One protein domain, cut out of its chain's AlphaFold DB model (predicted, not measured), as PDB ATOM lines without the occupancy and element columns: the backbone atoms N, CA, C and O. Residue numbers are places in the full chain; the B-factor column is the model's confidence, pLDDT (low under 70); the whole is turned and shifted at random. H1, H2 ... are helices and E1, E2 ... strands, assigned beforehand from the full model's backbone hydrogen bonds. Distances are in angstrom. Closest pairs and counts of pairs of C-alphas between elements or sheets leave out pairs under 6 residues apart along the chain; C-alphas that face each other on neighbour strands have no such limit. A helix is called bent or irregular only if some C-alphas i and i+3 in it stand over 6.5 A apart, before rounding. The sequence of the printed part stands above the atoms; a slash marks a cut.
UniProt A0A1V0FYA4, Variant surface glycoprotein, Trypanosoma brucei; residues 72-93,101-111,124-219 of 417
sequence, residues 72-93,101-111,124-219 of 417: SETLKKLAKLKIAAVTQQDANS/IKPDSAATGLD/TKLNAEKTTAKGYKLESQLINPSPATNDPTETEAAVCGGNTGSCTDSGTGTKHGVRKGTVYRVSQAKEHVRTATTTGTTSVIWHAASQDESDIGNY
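AT A GLANCE: This is residues 72 to 93, 101 to 111 and 124 to 219 of the 417 residues of the protein "Variant surface glycoprotein" of Trypanosoma brucei (UniProt A0A1V0FYA4). What would one see first? Two small sheets of three strands stand end to end in an elongated body: E5, E2 and E6, with H1 over one face and H3 over the other, and at the far end E1, E4 and E3, with no named helix over it. Residues 124 to 131, most of them in H2, stick out beyond the first of these sheets. How is it made up? The 129 printed residues have three named helices and six named strands, in the order H1 E1 H2 E2 E3 E4 E5 E6 H3, of mixed class, with under half of the residues in named elements; the whole is loose, with a radius of gyration of the C-alphas of 20.0 A and spans of 63 by 35 by 20 A.

HOW THE PARTS SIT: What is H1, residues 72 to 78, on? It is on the mixed sheet of E5, residues 184 to 188, E2, residues 136 to 145, and E6, residues 202 to 208, at a height over the sheet of 8.0 A; its closest C-alphas to E6 are those of Ser 72 and His 207, 4.5 A apart. H3, residues 211 to 219, is on the opposite face at 8.5 A, giving three layers, helices on both faces of a sheet; the closest C-alphas of H3 and E6 are those of Ser 214 and Ala 208, 5.4 A apart. How do the strands pair? E1, residues 86 to 90, and E3, residues 158 to 162, are the edge strands beside E4, residues 175 to 179, both antiparallel to it, with N 89 and O 176 at 2.9 A and N 160 and O 177 at 2.9 A; E3 and E4 form a hairpin. E2 is antiparallel to E5, with N 142 and O 187 at 2.7 A, and parallel to E6, with N 137 and O 202 at 2.8 A. What of the helix backbones? In H1 and H3 every O i to N i+4 pair is within hydrogen-bond range; in H2, residues 125 to 135, 2 of 7 are, beside 3 of 8 O i to N i+3 pairs. H2 is irregular, with C-alphas 131 and 134 7.0 A apart, and only grazes the sheet E5 E2 E6 with residues 132 to 135.

IN THESE COORDINATES: Where does the printed part begin and end? C-alpha 72, in H1, is at (17.688, -44.279, 55.272), and C-alpha 219, in H3, at (20.939, -38.639, 68.859). Which elements are long? E2 measures 28.8 A from first to last C-alpha, E6 19.2 A and H2 16.5 A.

THE WHOLE: Where is it cut? Residues 94 to 100 and 112 to 123 are not printed, with C-alpha gaps of 19.6 A and 21.7 A. Which links are long, and where is confidence low? The links E2 to E3, E3 to E4 and E5 to E6 are long; pLDDT is under 70 at residues 111, 124 to 135 and 192 to 200.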
ATOM      1  N   SER A  72      18.226 -45.502  55.871       89.06
ATOM      2  CA  SER A  72      17.688 -44.279  55.272       89.06
ATOM      3  C   SER A  72      17.683 -44.332  53.745       89.06
ATOM      4  O   SER A  72      16.652 -44.080  53.123       89.06
ATOM      5  N   GLU A  73      18.781 -44.749  53.109       85.50
ATOM      6  CA  GLU A  73      18.818 -44.855  51.645       85.50
ATOM      7  C   GLU A  73      17.874 -45.953  51.120       85.50
ATOM      8  O   GLU A  73      17.277 -45.812  50.051       85.50
ATOM      9  N   THR A  74      17.680 -47.029  51.887       85.50
ATOM     10  CA  THR A  74      16.701 -48.078  51.557       85.50
ATOM     11  C   THR A  74      15.268 -47.552  51.666       85.50
ATOM     12  O   THR A  74      14.467 -47.732  50.751       85.50
ATOM     13  N   LEU A  75      14.947 -46.831  52.741       90.56
ATOM     14  CA  LEU A  75      13.626 -46.246  52.974       90.56
ATOM     15  C   LEU A  75      13.287 -45.156  51.956       90.56
ATOM     16  O   LEU A  75      12.169 -45.105  51.454       90.56
ATOM     17  N   LYS A  76      14.264 -44.340  51.561       89.06
ATOM     18  CA  LYS A  76      14.134 -43.372  50.465       89.06
ATOM     19  C   LYS A  76      13.736 -44.026  49.142       89.06
ATOM     20  O   LYS A  76      12.976 -43.449  48.366       89.06
ATOM     21  N   LYS A  77      14.258 -45.221  48.855       86.94
ATOM     22  CA  LYS A  77      13.873 -45.997  47.666       86.94
ATOM     23  C   LYS A  77      12.498 -46.620  47.831       86.94
ATOM     24  O   LYS A  77      11.709 -46.572  46.891       86.94
ATOM     25  N   LEU A  78      12.191 -47.131  49.022       88.44
ATOM     26  CA  LEU A  78      10.873 -47.660  49.358       88.44
ATOM     27  C   LEU A  78       9.779 -46.594  49.196       88.44
ATOM     28  O   LEU A  78       8.738 -46.869  48.614       88.44
ATOM     29  N   ALA A  79      10.059 -45.349  49.584       90.44
ATOM     30  CA  ALA A  79       9.176 -44.203  49.371       90.44
ATOM     31  C   ALA A  79       8.861 -43.937  47.887       90.44
ATOM     32  O   ALA A  79       7.835 -43.348  47.560       90.44
ATOM     33  N   LYS A  80       9.742 -44.371  46.979       89.81
ATOM     34  CA  LYS A  80       9.577 -44.247  45.525       89.81
ATOM     35  C   LYS A  80       9.046 -45.523  44.868       89.81
ATOM     36  O   LYS A  80       8.839 -45.510  43.653       89.81
ATOM     37  N   LEU A  81       8.846 -46.605  45.627       91.88
ATOM     38  CA  LEU A  81       8.305 -47.859  45.111       91.88
ATOM     39  C   LEU A  81       6.924 -47.606  44.515       91.88
ATOM     40  O   LEU A  81       6.024 -47.108  45.196       91.88
ATOM     41  N   LYS A  82       6.748 -48.013  43.258       93.50
ATOM     42  CA  LYS A  82       5.439 -48.046  42.609       93.50
ATOM     43  C   LYS A  82       5.052 -49.475  42.283       93.50
ATOM     44  O   LYS A  82       5.915 -50.280  41.938       93.50
ATOM     45  N   ILE A  83       3.761 -49.777  42.336       93.38
ATOM     46  CA  ILE A  83       3.239 -51.013  41.743       93.38
ATOM     47  C   ILE A  83       2.904 -50.785  40.270       93.38
ATOM     48  O   ILE A  83       2.554 -49.673  39.866       93.38
ATOM     49  N   ALA A  84       3.036 -51.830  39.461       92.81
ATOM     50  CA  ALA A  84       2.676 -51.790  38.051       92.81
ATOM     51  C   ALA A  84       1.152 -51.692  37.872       92.81
ATOM     52  O   ALA A  84       0.388 -52.233  38.672       92.81
ATOM     53  N   ALA A  85       0.718 -51.039  36.792       92.06
ATOM     54  CA  ALA A  85      -0.689 -51.046  36.418       92.06
ATOM     55  C   ALA A  85      -1.114 -52.447  35.956       92.06
ATOM     56  O   ALA A  85      -0.351 -53.155  35.294       92.06
ATOM     57  N   VAL A  86      -2.356 -52.810  36.264       90.56
ATOM     58  CA  VAL A  86      -3.033 -53.972  35.688       90.56
ATOM     59  C   VAL A  86      -4.108 -53.434  34.762       90.56
ATOM     60  O   VAL A  86      -4.935 -52.620  35.178       90.56
ATOM     61  N   THR A  87      -4.065 -53.859  33.499       86.25
ATOM     62  CA  THR A  87      -5.059 -53.470  32.494       86.25
ATOM     63  C   THR A  87      -6.457 -53.897  32.923       86.25
ATOM     64  O   THR A  87      -6.619 -54.890  33.626       86.25
ATOM     65  N   GLN A  88      -7.457 -53.146  32.472       87.31
ATOM     66  CA  GLN A  88      -8.861 -53.381  32.797       87.31
ATOM     67  C   GLN A  88      -9.290 -54.802  32.403       87.31
ATOM     68  O   GLN A  88      -8.993 -55.258  31.297       87.31
ATOM     69  N   GLN A  89      -9.988 -55.489  33.304       86.31
ATOM     70  CA  GLN A  89     -10.488 -56.852  33.120       86.31
ATOM     71  C   GLN A  89     -11.945 -56.966  33.553       86.31
ATOM     72  O   GLN A  89     -12.374 -56.276  34.475       86.31
ATOM     73  N   ASP A  90     -12.692 -57.859  32.907       87.25
ATOM     74  CA  ASP A  90     -14.068 -58.181  33.280       87.25
ATOM     75  C   ASP A  90     -14.086 -59.254  34.375       87.25
ATOM     76  O   ASP A  90     -13.592 -60.368  34.184       87.25
ATOM     77  N   ALA A  91     -14.647 -58.914  35.532       80.94
ATOM     78  CA  ALA A  91     -14.820 -59.807  36.668       80.94
ATOM     79  C   ALA A  91     -15.880 -60.893  36.412       80.94
ATOM     80  O   ALA A  91     -15.892 -61.892  37.124       80.94
ATOM     81  N   ASN A  92     -16.723 -60.734  35.384       83.94
ATOM     82  CA  ASN A  92     -17.709 -61.736  34.972       83.94
ATOM     83  C   ASN A  92     -17.180 -62.715  33.912       83.94
ATOM     84  O   ASN A  92     -17.940 -63.533  33.391       83.94
ATOM     85  N   SER A  93     -15.891 -62.641  33.567       81.44
ATOM     86  CA  SER A  93     -15.260 -63.594  32.653       81.44
ATOM     87  C   SER A  93     -15.384 -65.030  33.176       81.44
ATOM     88  O   SER A  93     -15.116 -65.305  34.346       81.44
ATOM     89  N   ILE A 101       0.046 -58.490  41.915       87.00
ATOM     90  CA  ILE A 101       0.548 -57.168  42.290       87.00
ATOM     91  C   ILE A 101       2.071 -57.253  42.340       87.00
ATOM     92  O   ILE A 101       2.637 -57.990  43.147       87.00
ATOM     93  N   LYS A 102       2.736 -56.519  41.448       89.75
ATOM     94  CA  LYS A 102       4.196 -56.522  41.315       89.75
ATOM     95  C   LYS A 102       4.754 -55.100  41.258       89.75
ATOM     96  O   LYS A 102       4.046 -54.198  40.801       89.75
ATOM     97  N   PRO A 103       6.016 -54.893  41.670       90.75
ATOM     98  CA  PRO A 103       6.697 -53.621  41.476       90.75
ATOM     99  C   PRO A 103       6.724 -53.201  40.003       90.75
ATOM    100  O   PRO A 103       6.850 -54.030  39.100       90.75
ATOM    101  N   ASP A 104       6.638 -51.897  39.769       90.75
ATOM    102  CA  ASP A 104       6.829 -51.292  38.459       90.75
ATOM    103  C   ASP A 104       8.279 -51.466  37.997       90.75
ATOM    104  O   ASP A 104       9.215 -51.191  38.746       90.75
ATOM    105  N   SER A 105       8.486 -51.879  36.745       85.81
ATOM    106  CA  SER A 105       9.825 -52.184  36.223       85.81
ATOM    107  C   SER A 105      10.758 -50.971  36.154       85.81
ATOM    108  O   SER A 105      11.974 -51.155  36.137       85.81
ATOM    109  N   ALA A 106      10.214 -49.748  36.119       84.88
ATOM    110  CA  ALA A 106      10.986 -48.505  36.132       84.88
ATOM    111  C   ALA A 106      11.142 -47.901  37.542       84.88
ATOM    112  O   ALA A 106      11.945 -46.988  37.726       84.88
ATOM    113  N   ALA A 107      10.400 -48.395  38.539       83.69
ATOM    114  CA  ALA A 107      10.376 -47.863  39.901       83.69
ATOM    115  C   ALA A 107      10.239 -48.992  40.937       83.69
ATOM    116  O   ALA A 107       9.350 -48.984  41.789       83.69
ATOM    117  N   THR A 108      11.141 -49.972  40.852       79.88
ATOM    118  CA  THR A 108      11.110 -51.192  41.675       79.88
ATOM    119  C   THR A 108      11.460 -50.961  43.142       79.88
ATOM    120  O   THR A 108      11.312 -51.882  43.937       79.88
ATOM    121  N   GLY A 109      11.995 -49.789  43.504       74.81
ATOM    122  CA  GLY A 109      12.537 -49.523  44.843       74.81
ATOM    123  C   GLY A 109      13.768 -50.373  45.205       74.81
ATOM    124  O   GLY A 109      14.242 -50.301  46.335       74.81
ATOM    125  N   LEU A 110      14.298 -51.159  44.261       71.12
ATOM    126  CA  LEU A 110      15.414 -52.084  44.461       71.12
ATOM    127  C   LEU A 110      16.602 -51.673  43.593       71.12
ATOM    128  O   LEU A 110      16.473 -51.552  42.372       71.12
ATOM    129  N   ASP A 111      17.769 -51.528  44.214       65.88
ATOM    130  CA  ASP A 111      19.013 -51.341  43.478       65.88
ATOM    131  C   ASP A 111      19.543 -52.677  42.969       65.88
ATOM    132  O   ASP A 111      19.632 -53.661  43.698       65.88
ATOM    133  N   THR A 124      36.663 -41.486  46.012       56.25
ATOM    134  CA  THR A 124      37.443 -40.240  46.044       56.25
ATOM    135  C   THR A 124      36.594 -38.985  46.267       56.25
ATOM    136  O   THR A 124      37.143 -37.956  46.664       56.25
ATOM    137  N   LYS A 125      35.258 -39.054  46.114       60.81
ATOM    138  CA  LYS A 125      34.349 -37.932  46.431       60.81
ATOM    139  C   LYS A 125      34.323 -37.586  47.924       60.81
ATOM    140  O   LYS A 125      34.058 -36.440  48.278       60.81
ATOM    141  N   LEU A 126      34.691 -38.531  48.793       54.34
ATOM    142  CA  LEU A 126      34.604 -38.389  50.249       54.34
ATOM    143  C   LEU A 126      35.539 -37.308  50.826       54.34
ATOM    144  O   LEU A 126      35.292 -36.785  51.911       54.34
ATOM    145  N   ASN A 127      36.630 -36.967  50.131       51.47
ATOM    146  CA  ASN A 127      37.551 -35.923  50.592       51.47
ATOM    147  C   ASN A 127      37.093 -34.510  50.201       51.47
ATOM    148  O   ASN A 127      37.351 -33.583  50.964       51.47
ATOM    149  N   ALA A 128      36.375 -34.352  49.085       53.75
ATOM    150  CA  ALA A 128      35.800 -33.069  48.674       53.75
ATOM    151  C   ALA A 128      34.562 -32.686  49.513       53.75
ATOM    152  O   ALA A 128      34.321 -31.508  49.753       53.75
ATOM    153  N   GLU A 129      33.810 -33.676  50.008       58.09
ATOM    154  CA  GLU A 129      32.611 -33.462  50.839       58.09
ATOM    155  C   GLU A 129      32.929 -33.147  52.315       58.09
ATOM    156  O   GLU A 129      32.116 -32.541  53.014       58.09
ATOM    157  N   LYS A 130      34.128 -33.490  52.817       58.53
ATOM    158  CA  LYS A 130      34.541 -33.162  54.200       58.53
ATOM    159  C   LYS A 130      34.595 -31.658  54.468       58.53
ATOM    160  O   LYS A 130      34.282 -31.227  55.575       58.53
ATOM    161  N   THR A 131      35.002 -30.862  53.483       52.81
ATOM    162  CA  THR A 131      35.119 -29.401  53.600       52.81
ATOM    163  C   THR A 131      33.762 -28.699  53.575       52.81
ATOM    164  O   THR A 131      33.617 -27.660  54.211       52.81
ATOM    165  N   THR A 132      32.749 -29.281  52.925       56.78
ATOM    166  CA  THR A 132      31.370 -28.757  52.902       56.78
ATOM    167  C   THR A 132      30.498 -29.294  54.037       56.78
ATOM    168  O   THR A 132      29.443 -28.724  54.309       56.78
ATOM    169  N   ALA A 133      30.951 -30.330  54.757       61.66
ATOM    170  CA  ALA A 133      30.179 -31.008  55.800       61.66
ATOM    171  C   ALA A 133      29.674 -30.093  56.931       61.66
ATOM    172  O   ALA A 133      28.579 -30.300  57.449       61.66
ATOM    173  N   LYS A 134      30.433 -29.042  57.275       63.81
ATOM    174  CA  LYS A 134      30.037 -28.036  58.281       63.81
ATOM    175  C   LYS A 134      28.793 -27.230  57.877       63.81
ATOM    176  O   LYS A 134      28.157 -26.627  58.734       63.81
ATOM    177  N   GLY A 135      28.467 -27.201  56.584       66.12
ATOM    178  CA  GLY A 135      27.315 -26.498  56.028       66.12
ATOM    179  C   GLY A 135      26.025 -27.317  56.004       66.12
ATOM    180  O   GLY A 135      24.999 -26.770  55.600       66.12
ATOM    181  N   TYR A 136      26.039 -28.587  56.429       73.25
ATOM    182  CA  TYR A 136      24.840 -29.429  56.432       73.25
ATOM    183  C   TYR A 136      24.045 -29.327  57.737       73.25
ATOM    184  O   TYR A 136      24.631 -29.228  58.812       73.25
ATOM    185  N   LYS A 137      22.713 -29.398  57.636       77.00
ATOM    186  CA  LYS A 137      21.788 -29.672  58.743       77.00
ATOM    187  C   LYS A 137      21.027 -30.964  58.488       77.00
ATOM    188  O   LYS A 137      20.682 -31.261  57.345       77.00
ATOM    189  N   LEU A 138      20.775 -31.723  59.547       78.06
ATOM    190  CA  LEU A 138      20.015 -32.961  59.454       78.06
ATOM    191  C   LEU A 138      18.511 -32.677  59.542       78.06
ATOM    192  O   LEU A 138      18.052 -32.044  60.488       78.06
ATOM    193  N   GLU A 139      17.752 -33.185  58.579       84.38
ATOM    194  CA  GLU A 139      16.289 -33.232  58.605       84.38
ATOM    195  C   GLU A 139      15.835 -34.681  58.477       84.38
ATOM    196  O   GLU A 139      16.540 -35.502  57.891       84.38
ATOM    197  N   SER A 140      14.655 -35.005  59.004       87.81
ATOM    198  CA  SER A 140      14.135 -36.370  58.952       87.81
ATOM    199  C   SER A 140      12.733 -36.449  58.365       87.81
ATOM    200  O   SER A 140      11.845 -35.670  58.703       87.81
ATOM    201  N   GLN A 141      12.524 -37.454  57.522       92.94
ATOM    202  CA  GLN A 141      11.244 -37.812  56.933       92.94
ATOM    203  C   GLN A 141      10.852 -39.231  57.335       92.94
ATOM    204  O   GLN A 141      11.681 -40.137  57.374       92.94
ATOM    205  N   LEU A 142       9.570 -39.433  57.604       93.44
ATOM    206  CA  LEU A 142       8.990 -40.720  57.950       93.44
ATOM    207  C   LEU A 142       8.367 -41.366  56.717       93.44
ATOM    208  O   LEU A 142       7.584 -40.734  56.003       93.44
ATOM    209  N   ILE A 143       8.695 -42.637  56.499       94.12
ATOM    210  CA  ILE A 143       8.149 -43.453  55.418       94.12
ATOM    211  C   ILE A 143       7.116 -44.405  55.995       94.12
ATOM    212  O   ILE A 143       7.452 -45.326  56.732       94.12
ATOM    213  N   ASN A 144       5.855 -44.188  55.629       91.50
ATOM    214  CA  ASN A 144       4.724 -44.954  56.143       91.50
ATOM    215  C   ASN A 144       3.954 -45.607  54.994       91.50
ATOM    216  O   ASN A 144       3.805 -44.972  53.946       91.50
ATOM    217  N   PRO A 145       3.411 -46.825  55.166       90.69
ATOM    218  CA  PRO A 145       2.448 -47.375  54.217       90.69
ATOM    219  C   PRO A 145       1.289 -46.394  54.015       90.69
ATOM    220  O   PRO A 145       0.785 -45.824  54.991       90.69
ATOM    221  N   SER A 146       0.868 -46.173  52.769       88.12
ATOM    222  CA  SER A 146      -0.348 -45.401  52.495       88.12
ATOM    223  C   SER A 146      -1.538 -46.071  53.193       88.12
ATOM    224  O   SER A 146      -1.623 -47.302  53.205       88.12
ATOM    225  N   PRO A 147      -2.431 -45.299  53.837       85.62
ATOM    226  CA  PRO A 147      -3.584 -45.887  54.495       85.62
ATOM    227  C   PRO A 147      -4.578 -46.345  53.421       85.62
ATOM    228  O   PRO A 147      -4.659 -45.747  52.348       85.62
ATOM    229  N   ALA A 148      -5.357 -47.387  53.704       84.56
ATOM    230  CA  ALA A 148      -6.471 -47.728  52.829       84.56
ATOM    231  C   ALA A 148      -7.474 -46.561  52.816       84.56
ATOM    232  O   ALA A 148      -7.883 -46.081  53.873       84.56
ATOM    233  N   THR A 149      -7.841 -46.098  51.625       83.69
ATOM    234  CA  THR A 149      -8.785 -44.996  51.412       83.69
ATOM    235  C   THR A 149      -9.627 -45.274  50.173       83.69
ATOM    236  O   THR A 149      -9.161 -45.936  49.242       83.69
ATOM    237  N   ASN A 150     -10.857 -44.762  50.166       83.38
ATOM    238  CA  ASN A 150     -11.740 -44.818  49.002       83.38
ATOM    239  C   ASN A 150     -11.398 -43.735  47.967       83.38
ATOM    240  O   ASN A 150     -11.759 -43.884  46.805       83.38
ATOM    241  N   ASP A 151     -10.634 -42.713  48.372       81.62
ATOM    242  CA  ASP A 151     -10.242 -41.575  47.534       81.62
ATOM    243  C   ASP A 151      -8.706 -41.459  47.426       81.62
ATOM    244  O   ASP A 151      -8.107 -40.500  47.921       81.62
ATOM    245  N   PRO A 152      -8.016 -42.456  46.842       84.00
ATOM    246  CA  PRO A 152      -6.569 -42.407  46.673       84.00
ATOM    247  C   PRO A 152      -6.183 -41.339  45.649       84.00
ATOM    248  O   PRO A 152      -6.760 -41.268  44.555       84.00
ATOM    249  N   THR A 153      -5.147 -40.561  45.959       84.62
ATOM    250  CA  THR A 153      -4.642 -39.513  45.058       84.62
ATOM    251  C   THR A 153      -4.167 -40.102  43.726       84.62
ATOM    252  O   THR A 153      -3.803 -41.276  43.644       84.62
ATOM    253  N   GLU A 154      -4.104 -39.297  42.661       85.44
ATOM    254  CA  GLU A 154      -3.683 -39.765  41.327       85.44
ATOM    255  C   GLU A 154      -2.285 -40.406  41.308       85.44
ATOM    256  O   GLU A 154      -1.982 -41.231  40.445       85.44
ATOM    257  N   THR A 155      -1.434 -40.050  42.274       87.81
ATOM    258  CA  THR A 155      -0.078 -40.593  42.414       87.81
ATOM    259  C   THR A 155      -0.015 -41.922  43.167       87.81
ATOM    260  O   THR A 155       0.992 -42.633  43.070       87.81
ATOM    261  N   GLU A 156      -1.075 -42.269  43.894       89.81
ATOM    262  CA  GLU A 156      -1.166 -43.474  44.705       89.81
ATOM    263  C   GLU A 156      -1.735 -44.653  43.924       89.81
ATOM    264  O   GLU A 156      -2.595 -44.537  43.038       89.81
ATOM    265  N   ALA A 157      -1.218 -45.820  44.289       91.69
ATOM    266  CA  ALA A 157      -1.721 -47.091  43.829       91.69
ATOM    267  C   ALA A 157      -3.151 -47.306  44.322       91.69
ATOM    268  O   ALA A 157      -3.463 -47.048  45.483       91.69
ATOM    269  N   ALA A 158      -4.005 -47.825  43.447       90.38
ATOM    270  CA  ALA A 158      -5.401 -48.056  43.772       90.38
ATOM    271  C   ALA A 158      -5.934 -49.269  43.017       90.38
ATOM    272  O   ALA A 158      -5.584 -49.494  41.855       90.38
ATOM    273  N   VAL A 159      -6.790 -50.039  43.685       88.56
ATOM    274  CA  VAL A 159      -7.624 -51.044  43.029       88.56
ATOM    275  C   VAL A 159      -8.884 -50.328  42.564       88.56
ATOM    276  O   VAL A 159      -9.589 -49.732  43.372       88.56
ATOM    277  N   CYS A 160      -9.137 -50.359  41.264       87.00
ATOM    278  CA  CYS A 160     -10.260 -49.677  40.643       87.00
ATOM    279  C   CYS A 160     -11.341 -50.704  40.297       87.00
ATOM    280  O   CYS A 160     -11.023 -51.743  39.717       87.00
ATOM    281  N   GLY A 161     -12.603 -50.406  40.592       86.38
ATOM    282  CA  GLY A 161     -13.760 -51.200  40.176       86.38
ATOM    283  C   GLY A 161     -14.828 -50.295  39.571       86.38
ATOM    284  O   GLY A 161     -14.974 -49.161  40.012       86.38
ATOM    285  N   GLY A 162     -15.545 -50.768  38.552       87.81
ATOM    286  CA  GLY A 162     -16.577 -49.977  37.881       87.81
ATOM    287  C   GLY A 162     -16.945 -50.510  36.497       87.81
ATOM    288  O   GLY A 162     -16.718 -51.675  36.175       87.81
ATOM    289  N   ASN A 163     -17.538 -49.663  35.658       87.38
ATOM    290  CA  ASN A 163     -17.952 -50.036  34.296       87.38
ATOM    291  C   ASN A 163     -16.783 -50.110  33.308       87.38
ATOM    292  O   ASN A 163     -16.795 -50.889  32.353       87.38
ATOM    293  N   THR A 164     -15.767 -49.289  33.536       85.06
ATOM    294  CA  THR A 164     -14.509 -49.275  32.797       85.06
ATOM    295  C   THR A 164     -13.404 -49.969  33.587       85.06
ATOM    296  O   THR A 164     -12.496 -50.520  32.981       85.06
ATOM    297  N   GLY A 165     -13.484 -50.015  34.923       83.31
ATOM    298  CA  GLY A 165     -12.390 -50.518  35.763       83.31
ATOM    299  C   GLY A 165     -11.222 -49.525  35.832       83.31
ATOM    300  O   GLY A 165     -10.093 -49.905  36.148       83.31
ATOM    301  N   SER A 166     -11.477 -48.256  35.495       83.94
ATOM    302  CA  SER A 166     -10.591 -47.125  35.770       83.94
ATOM    303  C   SER A 166     -10.890 -46.546  37.152       83.94
ATOM    304  O   SER A 166     -12.012 -46.617  37.642       83.94
ATOM    305  N   CYS A 167      -9.892 -45.933  37.790       83.12
ATOM    306  CA  CYS A 167     -10.071 -45.252  39.079       83.12
ATOM    307  C   CYS A 167     -10.757 -43.876  38.943       83.12
ATOM    308  O   CYS A 167     -10.640 -43.040  39.832       83.12
ATOM    309  N   THR A 168     -11.413 -43.622  37.810       81.19
ATOM    310  CA  THR A 168     -12.221 -42.427  37.543       81.19
ATOM    311  C   THR A 168     -13.706 -42.767  37.398       81.19
ATOM    312  O   THR A 168     -14.513 -41.866  37.185       81.19
ATOM    313  N   ASP A 169     -14.078 -44.050  37.486       76.44
ATOM    314  CA  ASP A 169     -15.477 -44.478  37.482       76.44
ATOM    315  C   ASP A 169     -16.170 -44.109  38.797       76.44
ATOM    316  O   ASP A 169     -15.654 -44.370  39.880       76.44
ATOM    317  N   SER A 170     -17.389 -43.582  38.695       71.56
ATOM    318  CA  SER A 170     -18.262 -43.275  39.835       71.56
ATOM    319  C   SER A 170     -19.429 -44.262  40.005       71.56
ATOM    320  O   SER A 170     -20.311 -44.035  40.829       71.56
ATOM    321  N   GLY A 171     -19.465 -45.350  39.225       70.44
ATOM    322  CA  GLY A 171     -20.595 -46.286  39.167       70.44
ATOM    323  C   GLY A 171     -20.220 -47.742  39.443       70.44
ATOM    324  O   GLY A 171     -19.087 -48.162  39.221       70.44
ATOM    325  N   THR A 172     -21.199 -48.538  39.882       77.88
ATOM    326  CA  THR A 172     -21.066 -49.997  40.003       77.88
ATOM    327  C   THR A 172     -20.947 -50.637  38.624       77.88
ATOM    328  O   THR A 172     -21.751 -50.330  37.745       77.88
ATOM    329  N   GLY A 173     -20.005 -51.561  38.447       84.81
ATOM    330  CA  GLY A 173     -19.835 -52.292  37.196       84.81
ATOM    331  C   GLY A 173     -19.033 -53.574  37.370       84.81
ATOM    332  O   GLY A 173     -18.614 -53.916  38.475       84.81
ATOM    333  N   THR A 174     -18.852 -54.302  36.271       87.56
ATOM    334  CA  THR A 174     -18.251 -55.643  36.279       87.56
ATOM    335  C   THR A 174     -16.756 -55.619  36.002       87.56
ATOM    336  O   THR A 174     -16.124 -56.665  36.024       87.56
ATOM    337  N   LYS A 175     -16.152 -54.455  35.742       89.44
ATOM    338  CA  LYS A 175     -14.731 -54.356  35.411       89.44
ATOM    339  C   LYS A 175     -13.894 -53.939  36.607       89.44
ATOM    340  O   LYS A 175     -14.325 -53.161  37.454       89.44
ATOM    341  N   HIS A 176     -12.660 -54.426  36.636       88.38
ATOM    342  CA  HIS A 176     -11.662 -54.051  37.625       88.38
ATOM    343  C   HIS A 176     -10.299 -53.791  36.978       88.38
ATOM    344  O   HIS A 176     -10.015 -54.253  35.873       88.38
ATOM    345  N   GLY A 177      -9.445 -53.058  37.680       90.06
ATOM    346  CA  GLY A 177      -8.081 -52.752  37.264       90.06
ATOM    347  C   GLY A 177      -7.225 -52.314  38.445       90.06
ATOM    348  O   GLY A 177      -7.710 -52.160  39.566       90.06
ATOM    349  N   VAL A 178      -5.933 -52.105  38.199       91.31
ATOM    350  CA  VAL A 178      -5.017 -51.544  39.203       91.31
ATOM    351  C   VAL A 178      -4.314 -50.343  38.601       91.31
ATOM    352  O   VAL A 178      -3.656 -50.456  37.564       91.31
ATOM    353  N   ARG A 179      -4.424 -49.193  39.266       91.12
ATOM    354  CA  ARG A 179      -3.688 -47.984  38.900       91.12
ATOM    355  C   ARG A 179      -2.245 -48.090  39.386       91.12
ATOM    356  O   ARG A 179      -1.991 -48.392  40.552       91.12
ATOM    357  N   LYS A 180      -1.300 -47.790  38.494       92.56
ATOM    358  CA  LYS A 180       0.112 -47.602  38.852       92.56
ATOM    359  C   LYS A 180       0.244 -46.430  39.819       92.56
ATOM    360  O   LYS A 180      -0.217 -45.337  39.512       92.56
ATOM    361  N   GLY A 181       0.964 -46.622  40.915       92.81
ATOM    362  CA  GLY A 181       1.218 -45.547  41.870       92.81
ATOM    363  C   GLY A 181       2.049 -46.004  43.059       92.81
ATOM    364  O   GLY A 181       2.455 -47.168  43.124       92.81
ATOM    365  N   THR A 182       2.345 -45.074  43.962       92.62
ATOM    366  CA  THR A 182       3.076 -45.349  45.203       92.62
ATOM    367  C   THR A 182       2.193 -46.053  46.224       92.62
ATOM    368  O   THR A 182       0.981 -45.852  46.258       92.62
ATOM    369  N   VAL A 183       2.819 -46.874  47.066       91.81
ATOM    370  CA  VAL A 183       2.166 -47.565  48.196       91.81
ATOM    371  C   VAL A 183       2.680 -47.079  49.558       91.81
ATOM    372  O   VAL A 183       2.219 -47.535  50.601       91.81
ATOM    373  N   TYR A 184       3.625 -46.135  49.544       92.25
ATOM    374  CA  TYR A 184       4.159 -45.456  50.717       92.25
ATOM    375  C   TYR A 184       3.981 -43.949  50.566       92.25
ATOM    376  O   TYR A 184       4.090 -43.411  49.462       92.25
ATOM    377  N   ARG A 185       3.783 -43.276  51.698       90.12
ATOM    378  CA  ARG A 185       3.779 -41.820  51.817       90.12
ATOM    379  C   ARG A 185       4.982 -41.339  52.615       90.12
ATOM    380  O   ARG A 185       5.494 -42.044  53.488       90.12
ATOM    381  N   VAL A 186       5.380 -40.107  52.325       92.00
ATOM    382  CA  VAL A 186       6.438 -39.387  53.032       92.00
ATOM    383  C   VAL A 186       5.787 -38.312  53.889       92.00
ATOM    384  O   VAL A 186       5.008 -37.508  53.385       92.00
ATOM    385  N   SER A 187       6.108 -38.280  55.174       91.62
ATOM    386  CA  SER A 187       5.733 -37.187  56.075       91.62
ATOM    387  C   SER A 187       6.973 -36.632  56.764       91.62
ATOM    388  O   SER A 187       7.968 -37.334  56.892       91.62
ATOM    389  N   GLN A 188       6.936 -35.387  57.229       90.44
ATOM    390  CA  GLN A 188       8.023 -34.860  58.058       90.44
ATOM    391  C   GLN A 188       8.009 -35.542  59.431       90.44
ATOM    392  O   GLN A 188       6.935 -35.842  59.963       90.44
ATOM    393  N   ALA A 189       9.190 -35.815  59.985       86.69
ATOM    394  CA  ALA A 189       9.297 -36.188  61.389       86.69
ATOM    395  C   ALA A 189       8.882 -34.998  62.267       86.69
ATOM    396  O   ALA A 189       9.006 -33.837  61.869       86.69
ATOM    397  N   LYS A 190       8.367 -35.287  63.461       85.88
ATOM    398  CA  LYS A 190       8.120 -34.256  64.474       85.88
ATOM    399  C   LYS A 190       9.452 -33.699  64.975       85.88
ATOM    400  O   LYS A 190      10.489 -34.348  64.813       85.88
ATOM    401  N   GLU A 191       9.403 -32.527  65.611       73.38
ATOM    402  CA  GLU A 191      10.578 -31.956  66.269       73.38
ATOM    403  C   GLU A 191      11.225 -32.974  67.210       73.38
ATOM    404  O   GLU A 191      10.555 -33.650  67.995       73.38
ATOM    405  N   HIS A 192      12.543 -33.089  67.096       68.31
ATOM    406  CA  HIS A 192      13.314 -34.056  67.852       68.31
ATOM    407  C   HIS A 192      13.458 -33.621  69.305       68.31
ATOM    408  O   HIS A 192      13.783 -32.472  69.592       68.31
ATOM    409  N   VAL A 193      13.358 -34.582  70.223       59.19
ATOM    410  CA  VAL A 193      13.592 -34.354  71.662       59.19
ATOM    411  C   VAL A 193      15.027 -33.870  71.939       59.19
ATOM    412  O   VAL A 193      15.293 -33.211  72.941       59.19
ATOM    413  N   ARG A 194      15.975 -34.194  71.049       58.19
ATOM    414  CA  ARG A 194      17.371 -33.742  71.103       58.19
ATOM    415  C   ARG A 194      17.819 -33.302  69.719       58.19
ATOM    416  O   ARG A 194      18.078 -34.152  68.879       58.19
ATOM    417  N   THR A 195      17.919 -32.008  69.458       57.19
ATOM    418  CA  THR A 195      18.338 -31.493  68.146       57.19
ATOM    419  C   THR A 195      19.823 -31.768  67.902       57.19
ATOM    420  O   THR A 195      20.648 -31.490  68.774       57.19
ATOM    421  N   ALA A 196      20.191 -32.281  66.723       57.06
ATOM    422  CA  ALA A 196      21.577 -32.210  66.280       57.06
ATOM    423  C   ALA A 196      21.985 -30.742  66.194       57.06
ATOM    424  O   ALA A 196      21.364 -29.942  65.496       57.06
ATOM    425  N   THR A 197      23.052 -30.390  66.903       53.09
ATOM    426  CA  THR A 197      23.722 -29.089  66.838       53.09
ATOM    427  C   THR A 197      24.499 -28.975  65.528       53.09
ATOM    428  O   THR A 197      25.719 -28.856  65.496       53.09
ATOM    429  N   THR A 198      23.801 -29.058  64.403       56.12
ATOM    430  CA  THR A 198      24.373 -28.766  63.092       56.12
ATOM    431  C   THR A 198      23.909 -27.379  62.677       56.12
ATOM    432  O   THR A 198      22.749 -27.193  62.326       56.12
ATOM    433  N   THR A 199      24.807 -26.392  62.731       56.88
ATOM    434  CA  THR A 199      24.547 -24.983  62.366       56.88
ATOM    435  C   THR A 199      24.533 -24.740  60.851       56.88
ATOM    436  O   THR A 199      24.608 -23.598  60.402       56.88
ATOM    437  N   GLY A 200      24.512 -25.807  60.050       67.81
ATOM    438  CA  GLY A 200      24.522 -25.732  58.598       67.81
ATOM    439  C   GLY A 200      23.193 -25.251  58.011       67.81
ATOM    440  O   GLY A 200      22.134 -25.371  58.621       67.81
ATOM    441  N   THR A 201      23.238 -24.719  56.792       71.69
ATOM    442  CA  THR A 201      22.055 -24.239  56.059       71.69
ATOM    443  C   THR A 201      21.532 -25.252  55.041       71.69
ATOM    444  O   THR A 201      20.378 -25.165  54.627       71.69
ATOM    445  N   THR A 202      22.351 -26.230  54.648       77.88
ATOM    446  CA  THR A 202      22.027 -27.198  53.593       77.88
ATOM    447  C   THR A 202      21.389 -28.450  54.187       77.88
ATOM    448  O   THR A 202      22.038 -29.172  54.937       77.88
ATOM    449  N   SER A 203      20.134 -28.745  53.853       78.25
ATOM    450  CA  SER A 203      19.445 -29.925  54.388       78.25
ATOM    451  C   SER A 203      19.996 -31.239  53.831       78.25
ATOM    452  O   SER A 203      20.082 -31.434  52.617       78.25
ATOM    453  N   VAL A 204      20.292 -32.175  54.729       79.94
ATOM    454  CA  VAL A 204      20.476 -33.599  54.444       79.94
ATOM    455  C   VAL A 204      19.289 -34.335  55.048       79.94
ATOM    456  O   VAL A 204      19.071 -34.267  56.253       79.94
ATOM    457  N   ILE A 205      18.523 -35.035  54.211       85.12
ATOM    458  CA  ILE A 205      17.297 -35.718  54.638       85.12
ATOM    459  C   ILE A 205      17.595 -37.176  54.975       85.12
ATOM    460  O   ILE A 205      18.044 -37.946  54.118       85.12
ATOM    461  N   TRP A 206      17.285 -37.574  56.203       88.50
ATOM    462  CA  TRP A 206      17.224 -38.966  56.619       88.50
ATOM    463  C   TRP A 206      15.807 -39.497  56.544       88.50
ATOM    464  O   TRP A 206      14.864 -38.864  57.001       88.50
ATOM    465  N   HIS A 207      15.660 -40.681  55.974       91.94
ATOM    466  CA  HIS A 207      14.382 -41.367  55.915       91.94
ATOM    467  C   HIS A 207      14.355 -42.404  57.039       91.94
ATOM    468  O   HIS A 207      15.298 -43.179  57.187       91.94
ATOM    469  N   ALA A 208      13.292 -42.414  57.831       92.69
ATOM    470  CA  ALA A 208      13.095 -43.321  58.955       92.69
ATOM    471  C   ALA A 208      11.735 -44.018  58.835       92.69
ATOM    472  O   ALA A 208      10.800 -43.477  58.245       92.69
ATOM    473  N   ALA A 209      11.607 -45.229  59.376       92.25
ATOM    474  CA  ALA A 209      10.337 -45.954  59.374       92.25
ATOM    475  C   ALA A 209       9.393 -45.482  60.495       92.25
ATOM    476  O   ALA A 209       8.206 -45.791  60.485       92.25
ATOM    477  N   SER A 210       9.916 -44.752  61.483       91.56
ATOM    478  CA  SER A 210       9.171 -44.269  62.648       91.56
ATOM    479  C   SER A 210       9.830 -43.034  63.265       91.56
ATOM    480  O   SER A 210      10.986 -42.724  62.965       91.56
ATOM    481  N   GLN A 211       9.100 -42.346  64.150       89.25
ATOM    482  CA  GLN A 211       9.651 -41.233  64.926       89.25
ATOM    483  C   GLN A 211      10.814 -41.693  65.818       89.25
ATOM    484  O   GLN A 211      11.845 -41.033  65.843       89.25
ATOM    485  N   ASP A 212      10.695 -42.853  66.467       88.25
ATOM    486  CA  ASP A 212      11.742 -43.379  67.351       88.25
ATOM    487  C   ASP A 212      13.053 -43.632  66.599       88.25
ATOM    488  O   ASP A 212      14.131 -43.266  67.061       88.25
ATOM    489  N   GLU A 213      12.980 -44.223  65.401       87.50
ATOM    490  CA  GLU A 213      14.168 -44.426  64.565       87.50
ATOM    491  C   GLU A 213      14.802 -43.093  64.151       87.50
ATOM    492  O   GLU A 213      16.029 -42.964  64.121       87.50
ATOM    493  N   SER A 214      13.966 -42.096  63.866       88.38
ATOM    494  CA  SER A 214      14.410 -40.749  63.535       88.38
ATOM    495  C   SER A 214      15.125 -40.072  64.714       88.38
ATOM    496  O   SER A 214      16.218 -39.529  64.538       88.38
ATOM    497  N   ASP A 215      14.577 -40.184  65.925       86.62
ATOM    498  CA  ASP A 215      15.165 -39.624  67.144       86.62
ATOM    499  C   ASP A 215      16.480 -40.321  67.520       86.62
ATOM    500  O   ASP A 215      17.456 -39.652  67.873       86.62
ATOM    501  N   ILE A 216      16.554 -41.651  67.370       85.94
ATOM    502  CA  ILE A 216      17.805 -42.412  67.521       85.94
ATOM    503  C   ILE A 216      18.849 -41.904  66.527       85.94
ATOM    504  O   ILE A 216      20.000 -41.672  66.899       85.94
ATOM    505  N   GLY A 217      18.458 -41.711  65.268       85.06
ATOM    506  CA  GLY A 217      19.354 -41.218  64.233       85.06
ATOM    507  C   GLY A 217      19.958 -39.855  64.543       85.06
ATOM    508  O   GLY A 217      21.173 -39.651  64.431       85.06
ATOM    509  N   ASN A 218      19.116 -38.944  65.004       83.44
ATOM    510  CA  ASN A 218      19.542 -37.620  65.400       83.44
ATOM    511  C   ASN A 218      20.462 -37.660  66.641       83.44
ATOM    512  O   ASN A 218      21.549 -37.083  66.635       83.44
ATOM    513  N   TYR A 219      20.106 -38.445  67.666       83.88
ATOM    514  CA  TYR A 219      20.939 -38.639  68.859       83.88
ATOM    515  C   TYR A 219      22.337 -39.186  68.535       83.88
ATOM    516  O   TYR A 219      23.340 -38.656  69.019       83.88
TER     517      TYR A 219